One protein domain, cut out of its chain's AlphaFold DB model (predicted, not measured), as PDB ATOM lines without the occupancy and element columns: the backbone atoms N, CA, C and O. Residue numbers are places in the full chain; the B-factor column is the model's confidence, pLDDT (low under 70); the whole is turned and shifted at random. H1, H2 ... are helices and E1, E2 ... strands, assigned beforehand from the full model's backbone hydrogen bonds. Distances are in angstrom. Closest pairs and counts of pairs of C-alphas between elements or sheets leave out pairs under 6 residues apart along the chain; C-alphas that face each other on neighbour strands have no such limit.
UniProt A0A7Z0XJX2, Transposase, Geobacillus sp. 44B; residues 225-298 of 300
ATOM      1  N   GLU A 225     -65.796   2.182  46.032       93.06
ATOM      2  CA  GLU A 225     -65.207   3.529  46.032       93.06
ATOM      3  C   GLU A 225     -63.800   3.568  46.647       93.06
ATOM      4  O   GLU A 225     -62.895   4.212  46.107       93.06
ATOM      5  N   LEU A 226     -63.577   2.832  47.744       94.31
ATOM      6  CA  LEU A 226     -62.255   2.735  48.368       94.31
ATOM      7  C   LEU A 226     -61.290   1.948  47.482       94.31
ATOM      8  O   LEU A 226     -60.144   2.358  47.312       94.31
ATOM      9  N   ILE A 227     -61.759   0.864  46.858       94.44
ATOM     10  CA  ILE A 227     -60.961   0.101  45.887       94.44
ATOM     11  C   ILE A 227     -60.562   0.996  44.707       94.44
ATOM     12  O   ILE A 227     -59.401   0.993  44.300       94.44
ATOM     13  N   ASN A 228     -61.494   1.794  44.179       94.56
ATOM     14  CA  ASN A 228     -61.197   2.737  43.105       94.56
ATOM     15  C   ASN A 228     -60.155   3.776  43.542       94.56
ATOM     16  O   ASN A 228     -59.207   4.049  42.809       94.56
ATOM     17  N   THR A 229     -60.275   4.298  44.764       94.38
ATOM     18  CA  THR A 229     -59.300   5.235  45.344       94.38
ATOM     19  C   THR A 229     -57.902   4.622  45.430       94.38
ATOM     20  O   THR A 229     -56.924   5.266  45.053       94.38
ATOM     21  N   ILE A 230     -57.795   3.361  45.857       94.19
ATOM     22  CA  ILE A 230     -56.519   2.638  45.903       94.19
ATOM     23  C   ILE A 230     -55.920   2.502  44.494       94.19
ATOM     24  O   ILE A 230     -54.758   2.840  44.271       94.19
ATOM     25  N   LYS A 231     -56.717   2.052  43.521       94.62
ATOM     26  CA  LYS A 231     -56.247   1.801  42.150       94.62
ATOM     27  C   LYS A 231     -55.858   3.057  41.383       94.62
ATOM     28  O   LYS A 231     -54.992   2.991  40.518       94.62
ATOM     29  N   THR A 232     -56.516   4.176  41.665       94.31
ATOM     30  CA  THR A 232     -56.325   5.422  40.915       94.31
ATOM     31  C   THR A 232     -55.381   6.370  41.633       94.31
ATOM     32  O   THR A 232     -54.366   6.756  41.064       94.31
ATOM     33  N   LYS A 233     -55.668   6.727  42.889       94.56
ATOM     34  CA  LYS A 233     -54.893   7.722  43.637       94.56
ATOM     35  C   LYS A 233     -53.658   7.103  44.279       94.56
ATOM     36  O   LYS A 233     -52.551   7.559  44.009       94.56
ATOM     37  N   VAL A 234     -53.829   6.040  45.071       95.25
ATOM     38  CA  VAL A 234     -52.705   5.431  45.809       95.25
ATOM     39  C   VAL A 234     -51.688   4.834  44.842       95.25
ATOM     40  O   VAL A 234     -50.506   5.133  44.961       95.25
ATOM     41  N   LYS A 235     -52.126   4.069  43.832       95.50
ATOM     42  CA  LYS A 235     -51.218   3.506  42.820       95.50
ATOM     43  C   LYS A 235     -50.346   4.581  42.160       95.50
ATOM     44  O   LYS A 235     -49.130   4.433  42.119       95.50
ATOM     45  N   ARG A 236     -50.960   5.664  41.666       95.12
ATOM     46  CA  ARG A 236     -50.236   6.772  41.015       95.12
ATOM     47  C   ARG A 236     -49.260   7.443  41.972       95.12
ATOM     48  O   ARG A 236     -48.131   7.709  41.582       95.12
ATOM     49  N   HIS A 237     -49.678   7.666  43.213       94.38
ATOM     50  CA  HIS A 237     -48.823   8.250  44.237       94.38
ATOM     51  C   HIS A 237     -47.586   7.389  44.517       94.38
ATOM     52  O   HIS A 237     -46.476   7.905  44.495       94.38
ATOM     53  N   LEU A 238     -47.747   6.072  44.677       94.56
ATOM     54  CA  LEU A 238     -46.615   5.164  44.895       94.56
ATOM     55  C   LEU A 238     -45.645   5.131  43.703       94.56
ATOM     56  O   LEU A 238     -44.436   5.084  43.908       94.56
ATOM     57  N   ILE A 239     -46.161   5.176  42.469       95.25
ATOM     58  CA  ILE A 239     -45.328   5.264  41.257       95.25
ATOM     59  C   ILE A 239     -44.548   6.582  41.238       95.25
ATOM     60  O   ILE A 239     -43.351   6.567  40.964       95.25
ATOM     61  N   ALA A 240     -45.201   7.701  41.560       94.44
ATOM     62  CA  ALA A 240     -44.554   9.009  41.610       94.44
ATOM     63  C   ALA A 240     -43.434   9.044  42.661       94.44
ATOM     64  O   ALA A 240     -42.323   9.436  42.325       94.44
ATOM     65  N   VAL A 241     -43.694   8.547  43.878       92.56
ATOM     66  CA  VAL A 241     -42.694   8.464  44.959       92.56
ATOM     67  C   VAL A 241     -41.493   7.619  44.532       92.56
ATOM     68  O   VAL A 241     -40.353   8.033  44.710       92.56
ATOM     69  N   LEU A 242     -41.719   6.454  43.917       92.06
ATOM     70  CA  LEU A 242     -40.630   5.611  43.411       92.06
ATOM     71  C   LEU A 242     -39.824   6.285  42.289       92.06
ATOM     72  O   LEU A 242     -38.606   6.107  42.222       92.06
ATOM     73  N   GLY A 243     -40.498   7.032  41.412       91.50
ATOM     74  CA  GLY A 243     -39.875   7.759  40.308       91.50
ATOM     75  C   GLY A 243     -39.060   8.971  40.761       91.50
ATOM     76  O   GLY A 243     -38.023   9.247  40.167       91.50
ATOM     77  N   SER A 244     -39.485   9.655  41.827       92.06
ATOM     78  CA  SER A 244     -38.822  10.852  42.362       92.06
ATOM     79  C   SER A 244     -37.694  10.559  43.354       92.06
ATOM     80  O   SER A 244     -37.053  11.485  43.837       92.06
ATOM     81  N   MET A 245     -37.455   9.292  43.703       90.62
ATOM     82  CA  MET A 245     -36.365   8.908  44.603       90.62
ATOM     83  C   MET A 245     -34.988   9.186  43.979       90.62
ATOM     84  O   MET A 245     -34.689   8.702  42.881       90.62
ATOM     85  N   GLU A 246     -34.118   9.874  44.722       89.62
ATOM     86  CA  GLU A 246     -32.719  10.102  44.343       89.62
ATOM     87  C   GLU A 246     -31.937   8.787  44.219       89.62
ATOM     88  O   GLU A 246     -32.094   7.866  45.027       89.62
ATOM     89  N   GLU A 247     -31.060   8.690  43.218       89.19
ATOM     90  CA  GLU A 247     -30.335   7.447  42.930       89.19
ATOM     91  C   GLU A 247     -29.337   7.078  44.040       89.19
ATOM     92  O   GLU A 247     -29.237   5.914  44.429       89.19
ATOM     93  N   SER A 248     -28.689   8.083  44.634       88.06
ATOM     94  CA  SER A 248     -27.842   7.939  45.825       88.06
ATOM     95  C   SER A 248     -28.625   7.353  47.009       88.06
ATOM     96  O   SER A 248     -28.158   6.432  47.683       88.06
ATOM     97  N   TYR A 249     -29.858   7.821  47.235       89.25
ATOM     98  CA  TYR A 249     -30.719   7.314  48.298       89.25
ATOM     99  C   TYR A 249     -31.202   5.887  48.020       89.25
ATOM    100  O   TYR A 249     -31.204   5.060  48.937       89.25
ATOM    101  N   LYS A 250     -31.563   5.554  46.772       84.69
ATOM    102  CA  LYS A 250     -31.986   4.193  46.384       84.69
ATOM    103  C   LYS A 250     -30.922   3.145  46.704       84.69
ATOM    104  O   LYS A 250     -31.274   2.053  47.154       84.69
ATOM    105  N   GLN A 251     -29.648   3.484  46.507       87.75
ATOM    106  CA  GLN A 251     -28.508   2.609  46.798       87.75
ATOM    107  C   GLN A 251     -28.234   2.462  48.302       87.75
ATOM    108  O   GLN A 251     -27.581   1.508  48.727       87.75
ATOM    109  N   SER A 252     -28.775   3.353  49.140       93.25
ATOM    110  CA  SER A 252     -28.698   3.200  50.591       93.25
ATOM    111  C   SER A 252     -29.535   2.010  51.080       93.25
ATOM    112  O   SER A 252     -30.570   1.643  50.512       93.25
ATOM    113  N   LYS A 253     -29.149   1.447  52.230       92.50
ATOM    114  CA  LYS A 253     -29.899   0.368  52.896       92.50
ATOM    115  C   LYS A 253     -31.348   0.761  53.219       92.50
ATOM    116  O   LYS A 253     -32.230  -0.098  53.192       92.50
ATOM    117  N   SER A 254     -31.594   2.034  53.545       90.31
ATOM    118  CA  SER A 254     -32.940   2.547  53.840       90.31
ATOM    119  C   SER A 254     -33.779   2.652  52.571       90.31
ATOM    120  O   SER A 254     -34.871   2.085  52.511       90.31
ATOM    121  N   GLY A 255     -33.239   3.295  51.532       91.00
ATOM    122  CA  GLY A 255     -33.932   3.468  50.257       91.00
ATOM    123  C   GLY A 255     -34.233   2.144  49.565       91.00
ATOM    124  O   GLY A 255     -35.342   1.951  49.074       91.00
ATOM    125  N   THR A 256     -33.318   1.170  49.629       91.69
ATOM    126  CA  THR A 256     -33.569  -0.188  49.118       91.69
ATOM    127  C   THR A 256     -34.761  -0.846  49.823       91.69
ATOM    128  O   THR A 256     -35.654  -1.377  49.159       91.69
ATOM    129  N   LYS A 257     -34.834  -0.777  51.162       93.56
ATOM    130  CA  LYS A 257     -35.965  -1.328  51.931       93.56
ATOM    131  C   LYS A 257     -37.280  -0.622  51.609       93.56
ATOM    132  O   LYS A 257     -38.300  -1.292  51.442       93.56
ATOM    133  N   GLN A 258     -37.268   0.708  51.512       92.00
ATOM    134  CA  GLN A 258     -38.457   1.484  51.160       92.00
ATOM    135  C   GLN A 258     -38.926   1.126  49.746       92.00
ATOM    136  O   GLN A 258     -40.089   0.780  49.564       92.00
ATOM    137  N   ARG A 259     -38.022   1.072  48.760       93.19
ATOM    138  CA  ARG A 259     -38.334   0.663  47.384       93.19
ATOM    139  C   ARG A 259     -38.951  -0.735  47.320       93.19
ATOM    140  O   ARG A 259     -39.968  -0.919  46.655       93.19
ATOM    141  N   GLN A 260     -38.375  -1.711  48.025       94.00
ATOM    142  CA  GLN A 260     -38.929  -3.069  48.108       94.00
ATOM    143  C   GLN A 260     -40.336  -3.069  48.716       94.00
ATOM    144  O   GLN A 260     -41.241  -3.719  48.194       94.00
ATOM    145  N   TYR A 261     -40.542  -2.305  49.791       94.44
ATOM    146  CA  TYR A 261     -41.842  -2.175  50.440       94.44
ATOM    147  C   TYR A 261     -42.897  -1.539  49.522       94.44
ATOM    148  O   TYR A 261     -43.997  -2.080  49.396       94.44
ATOM    149  N   LEU A 262     -42.569  -0.431  48.848       94.81
ATOM    150  CA  LEU A 262     -43.478   0.247  47.920       94.81
ATOM    151  C   LEU A 262     -43.780  -0.624  46.694       94.81
ATOM    152  O   LEU A 262     -44.941  -0.736  46.301       94.81
ATOM    153  N   GLY A 263     -42.773  -1.310  46.145       94.81
ATOM    154  CA  GLY A 263     -42.949  -2.272  45.056       94.81
ATOM    155  C   GLY A 263     -43.858  -3.442  45.447       94.81
ATOM    156  O   GLY A 263     -44.770  -3.798  44.702       94.81
ATOM    157  N   MET A 264     -43.687  -3.986  46.656       95.56
ATOM    158  CA  MET A 264     -44.594  -4.999  47.201       95.56
ATOM    159  C   MET A 264     -46.027  -4.461  47.311       95.56
ATOM    160  O   MET A 264     -46.965  -5.153  46.925       95.56
ATOM    161  N   MET A 265     -46.221  -3.234  47.807       95.69
ATOM    162  CA  MET A 265     -47.557  -2.629  47.912       95.69
ATOM    163  C   MET A 265     -48.201  -2.393  46.544       95.69
ATOM    164  O   MET A 265     -49.389  -2.665  46.393       95.69
ATOM    165  N   LEU A 266     -47.435  -1.968  45.535       95.31
ATOM    166  CA  LEU A 266     -47.921  -1.848  44.159       95.31
ATOM    167  C   LEU A 266     -48.397  -3.189  43.599       95.31
ATOM    168  O   LEU A 266     -49.513  -3.259  43.087       95.31
ATOM    169  N   LYS A 267     -47.619  -4.263  43.786       95.31
ATOM    170  CA  LYS A 267     -48.011  -5.614  43.357       95.31
ATOM    171  C   LYS A 267     -49.335  -6.053  43.994       95.31
ATOM    172  O   LYS A 267     -50.203  -6.582  43.307       95.31
ATOM    173  N   LYS A 268     -49.534  -5.762  45.285       95.19
ATOM    174  CA  LYS A 268     -50.810  -6.026  45.979       95.19
ATOM    175  C   LYS A 268     -51.981  -5.239  45.387       95.19
ATOM    176  O   LYS A 268     -53.091  -5.752  45.312       95.19
ATOM    177  N   ILE A 269     -51.754  -3.989  44.978       94.38
ATOM    178  CA  ILE A 269     -52.787  -3.159  44.338       94.38
ATOM    179  C   ILE A 269     -53.161  -3.718  42.959       94.38
ATOM    180  O   ILE A 269     -54.336  -3.703  42.587       94.38
ATOM    181  N   GLU A 270     -52.181  -4.207  42.203       93.88
ATOM    182  CA  GLU A 270     -52.391  -4.795  40.877       93.88
ATOM    183  C   GLU A 270     -53.139  -6.128  40.965       93.88
ATOM    184  O   GLU A 270     -54.130  -6.320  40.258       93.88
ATOM    185  N   ASN A 271     -52.773  -6.969  41.934       93.62
ATOM    186  CA  ASN A 271     -53.363  -8.292  42.155       93.62
ATOM    187  C   ASN A 271     -54.458  -8.292  43.237       93.62
ATOM    188  O   ASN A 271     -54.705  -9.303  43.889       93.62
ATOM    189  N   PHE A 272     -55.158  -7.170  43.439       91.06
ATOM    190  CA  PHE A 272     -56.063  -6.972  44.585       91.06
ATOM    191  C   PHE A 272     -57.171  -8.035  44.752       91.06
ATOM    192  O   PHE A 272     -57.719  -8.154  45.843       91.06
ATOM    193  N   LYS A 273     -57.546  -8.766  43.688       90.62
ATOM    194  CA  LYS A 273     -58.560  -9.837  43.746       90.62
ATOM    195  C   LYS A 273     -58.072 -11.076  44.503       90.62
ATOM    196  O   LYS A 273     -58.897 -11.806  45.035       90.62
ATOM    197  N   GLU A 274     -56.762 -11.299  44.520       91.69
ATOM    198  CA  GLU A 274     -56.103 -12.443  45.163       91.69
ATOM    199  C   GLU A 274     -55.629 -12.096  46.584       91.69
ATOM    200  O   GLU A 274     -55.258 -12.968  47.366       91.69
ATOM    201  N   GLU A 275     -55.648 -10.810  46.938       91.75
ATOM    202  CA  GLU A 275     -55.200 -10.327  48.236       91.75
ATOM    203  C   GLU A 275     -56.264 -10.504  49.320       91.75
ATOM    204  O   GLU A 275     -57.439 -10.171  49.153       91.75
ATOM    205  N   HIS A 276     -55.815 -10.928  50.500       90.44
ATOM    206  CA  HIS A 276     -56.654 -10.961  51.692       90.44
ATOM    207  C   HIS A 276     -57.187  -9.557  52.040       90.44
ATOM    208  O   HIS A 276     -56.464  -8.563  51.942       90.44
ATOM    209  N   GLU A 277     -58.420  -9.454  52.547       89.69
ATOM    210  CA  GLU A 277     -59.082  -8.165  52.823       89.69
ATOM    211  C   GLU A 277     -58.243  -7.246  53.730       89.69
ATOM    212  O   GLU A 277     -58.145  -6.038  53.512       89.69
ATOM    213  N   TRP A 278     -57.555  -7.817  54.719       91.44
ATOM    214  CA  TRP A 278     -56.643  -7.068  55.590       91.44
ATOM    215  C   TRP A 278     -55.417  -6.486  54.875       91.44
ATOM    216  O   TRP A 278     -54.952  -5.423  55.281       91.44
ATOM    217  N   SER A 279     -54.900  -7.123  53.814       92.12
ATOM    218  CA  SER A 279     -53.853  -6.516  52.973       92.12
ATOM    219  C   SER A 279     -54.366  -5.216  52.353       92.12
ATOM    220  O   SER A 279     -53.658  -4.210  52.351       92.12
ATOM    221  N   LEU A 280     -55.612  -5.217  51.874       92.12
ATOM    222  CA  LEU A 280     -56.233  -4.059  51.234       92.12
ATOM    223  C   LEU A 280     -56.528  -2.938  52.241       92.12
ATOM    224  O   LEU A 280     -56.221  -1.772  51.984       92.12
ATOM    225  N   TRP A 281     -57.033  -3.278  53.430       95.25
ATOM    226  CA  TRP A 281     -57.185  -2.313  54.525       95.25
ATOM    227  C   TRP A 281     -55.844  -1.734  54.988       95.25
ATOM    228  O   TRP A 281     -55.764  -0.550  55.321       95.25
ATOM    229  N   ASN A 282     -54.773  -2.532  54.970       95.00
ATOM    230  CA  ASN A 282     -53.432  -2.060  55.300       95.00
ATOM    231  C   ASN A 282     -52.917  -1.015  54.302       95.00
ATOM    232  O   ASN A 282     -52.270  -0.061  54.724       95.00
ATOM    233  N   ILE A 283     -53.228  -1.148  53.009       94.81
ATOM    234  CA  ILE A 283     -52.865  -0.145  51.995       94.81
ATOM    235  C   ILE A 283     -53.492   1.211  52.352       94.81
ATOM    236  O   ILE A 283     -52.780   2.210  52.437       94.81
ATOM    237  N   LEU A 284     -54.792   1.249  52.668       93.75
ATOM    238  CA  LEU A 284     -55.449   2.483  53.128       93.75
ATOM    239  C   LEU A 284     -54.825   3.015  54.416       93.75
ATOM    240  O   LEU A 284     -54.555   4.204  54.528       93.75
ATOM    241  N   HIS A 285     -54.561   2.145  55.388       94.25
ATOM    242  CA  HIS A 285     -53.944   2.554  56.647       94.25
ATOM    243  C   HIS A 285     -52.571   3.214  56.445       94.25
ATOM    244  O   HIS A 285     -52.231   4.175  57.144       94.25
ATOM    245  N   LYS A 286     -51.777   2.697  55.506       94.31
ATOM    246  CA  LYS A 286     -50.401   3.134  55.270       94.31
ATOM    247  C   LYS A 286     -50.306   4.380  54.409       94.31
ATOM    248  O   LYS A 286     -49.470   5.216  54.714       94.31
ATOM    249  N   PHE A 287     -51.178   4.528  53.418       95.38
ATOM    250  CA  PHE A 287     -51.041   5.579  52.408       95.38
ATOM    251  C   PHE A 287     -52.156   6.616  52.426       95.38
ATOM    252  O   PHE A 287     -52.048   7.624  51.736       95.38
ATOM    253  N   CYS A 288     -53.207   6.402  53.218       94.69
ATOM    254  CA  CYS A 288     -54.344   7.305  53.276       94.69
ATOM    255  C   CYS A 288     -54.646   7.767  54.701       94.69
ATOM    256  O   CYS A 288     -54.490   7.034  55.683       94.69
ATOM    257  N   TRP A 289     -55.178   8.975  54.808       93.12
ATOM    258  CA  TRP A 289     -55.841   9.487  56.001       93.12
ATOM    259  C   TRP A 289     -57.143  10.193  55.605       93.12
ATOM    260  O   TRP A 289     -57.430  10.355  54.419       93.12
ATOM    261  N   LEU A 290     -57.976  10.536  56.589       90.38
ATOM    262  CA  LEU A 290     -59.224  11.263  56.350       90.38
ATOM    263  C   LEU A 290     -59.119  12.681  56.896       90.38
ATOM    264  O   LEU A 290     -58.874  12.846  58.089       90.38
ATOM    265  N   ASN A 291     -59.395  13.665  56.043       88.69
ATOM    266  CA  ASN A 291     -59.627  15.052  56.429       88.69
ATOM    267  C   ASN A 291     -61.077  15.414  56.117       88.69
ATOM    268  O   ASN A 291     -61.471  15.294  54.960       88.69
ATOM    269  N   GLN A 292     -61.880  15.804  57.112       85.38
ATOM    270  CA  GLN A 292     -63.307  16.123  56.914       85.38
ATOM    271  C   GLN A 292     -64.045  15.067  56.052       85.38
ATOM    272  O   GLN A 292     -64.768  15.380  55.109       85.38
ATOM    273  N   TYR A 293     -63.804  13.780  56.342       85.62
ATOM    274  CA  TYR A 293     -64.322  12.615  55.600       85.62
ATOM    275  C   TYR A 293     -63.859  12.458  54.138       85.62
ATOM    276  O   TYR A 293     -64.333  11.557  53.441       85.62
ATOM    277  N   GLN A 294     -62.921  13.277  53.671       87.62
ATOM    278  CA  GLN A 294     -62.272  13.128  52.374       87.62
ATOM    279  C   GLN A 294     -60.953  12.371  52.508       87.62
ATOM    280  O   GLN A 294     -60.161  12.618  53.419       87.62
ATOM    281  N   ILE A 295     -60.707  11.445  51.580       91.56
ATOM    282  CA  ILE A 295     -59.478  10.652  51.558       91.56
ATOM    283  C   ILE A 295     -58.336  11.497  51.009       91.56
ATOM    284  O   ILE A 295     -58.370  11.915  49.850       91.56
ATOM    285  N   GLN A 296     -57.317  11.665  51.841       93.38
ATOM    286  CA  GLN A 296     -56.061  12.329  51.529       93.38
ATOM    287  C   GLN A 296     -54.919  11.313  51.530       93.38
ATOM    288  O   GLN A 296     -54.982  10.298  52.233       93.38
ATOM    289  N   LEU A 297     -53.884  11.580  50.738       93.19
ATOM    290  CA  LEU A 297     -52.670  10.768  50.709       93.19
ATOM    291  C   LEU A 297     -51.738  11.196  51.848       93.19
ATOM    292  O   LEU A 297     -51.704  12.368  52.225       93.19
ATOM    293  N   LYS A 298     -51.024  10.236  52.433       91.12
ATOM    294  CA  LYS A 298     -49.922  10.526  53.358       91.12
ATOM    295  C   LYS A 298     -48.654  10.805  52.563       91.12
ATOM    296  O   LYS A 298     -48.521  10.305  51.455       91.12
TER     297      LYS A 298
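Overview. This is residues 225 to 298 of the 300 residues of the protein "Transposase" of Geobacillus sp. 44B (UniProt A0A7Z0XJX2). Two long helices, H1 and H3, lie side by side and run opposite ways, with the short helix H2 in the turn between them at one end. Near the other end H4 crosses both on one side and leads directly into a small hairpin, E1 and E2, whose strand E2 comes near H1. The printed part has 74 residues, with four named helices followed by two antiparallel strands, and is mostly helix. It is compact, with a radius of gyration of the C-alphas of 13.0 A, and flat, spanning 37 by 30 by 16 A.

Arrangement. H1, residues 225 to 244, touches H3, residues 253 to 270, at a shallow tilt of 32 degrees, opposite ways; their closest C-alphas, of Lys 235 and Leu 266, are 6.4 A apart. H2, residues 247 to 251, is apart from H1 and only just touches H3, only at the corner, with 3 pairs of C-alphas within 8 A, the closest being Tyr 249 and Gly 255 at 5.4 A. H4, residues 277 to 287, touches residues 265 to 269 of H3 at a steep tilt of 50 degrees, opposite ways, the closest C-alphas being Met 265 and Ile 283 at 7.1 A. With 3 pairs within 8 A, H4 only just touches residues 230 to 234 of H1, at a steep tilt of 51 degrees, the same way; the closest C-alphas, of Val 234 and Phe 287, are 6.8 A apart. E1, residues 288 to 291, and E2, residues 294 to 297, form a hairpin, with N 289 and O 296 at 2.9 A and N 294 and O 291 at 2.8 A, within hydrogen-bond range. Every O i to N i+4 pair is within that range in H2, H3 and H4, and 14 of 16 are in H1.

Along the chain. H1 begins at C-alpha 225, (-65.207, 3.529, 46.032), and is 27.6 A long; H2 is 6.5 A, H3 26.0 A and H4 15.9 A. E1 is 9.9 A long and E2 10.0 A, ending at C-alpha 297, (-52.670, 10.768, 50.709).

Size, cuts and confidence. The C-alphas farthest apart, of Gln 251 and Gln 292, are 38.7 A apart. The printed part has no cut and no long link. Its mean pLDDT is 92.6, and no printed residue is under 70.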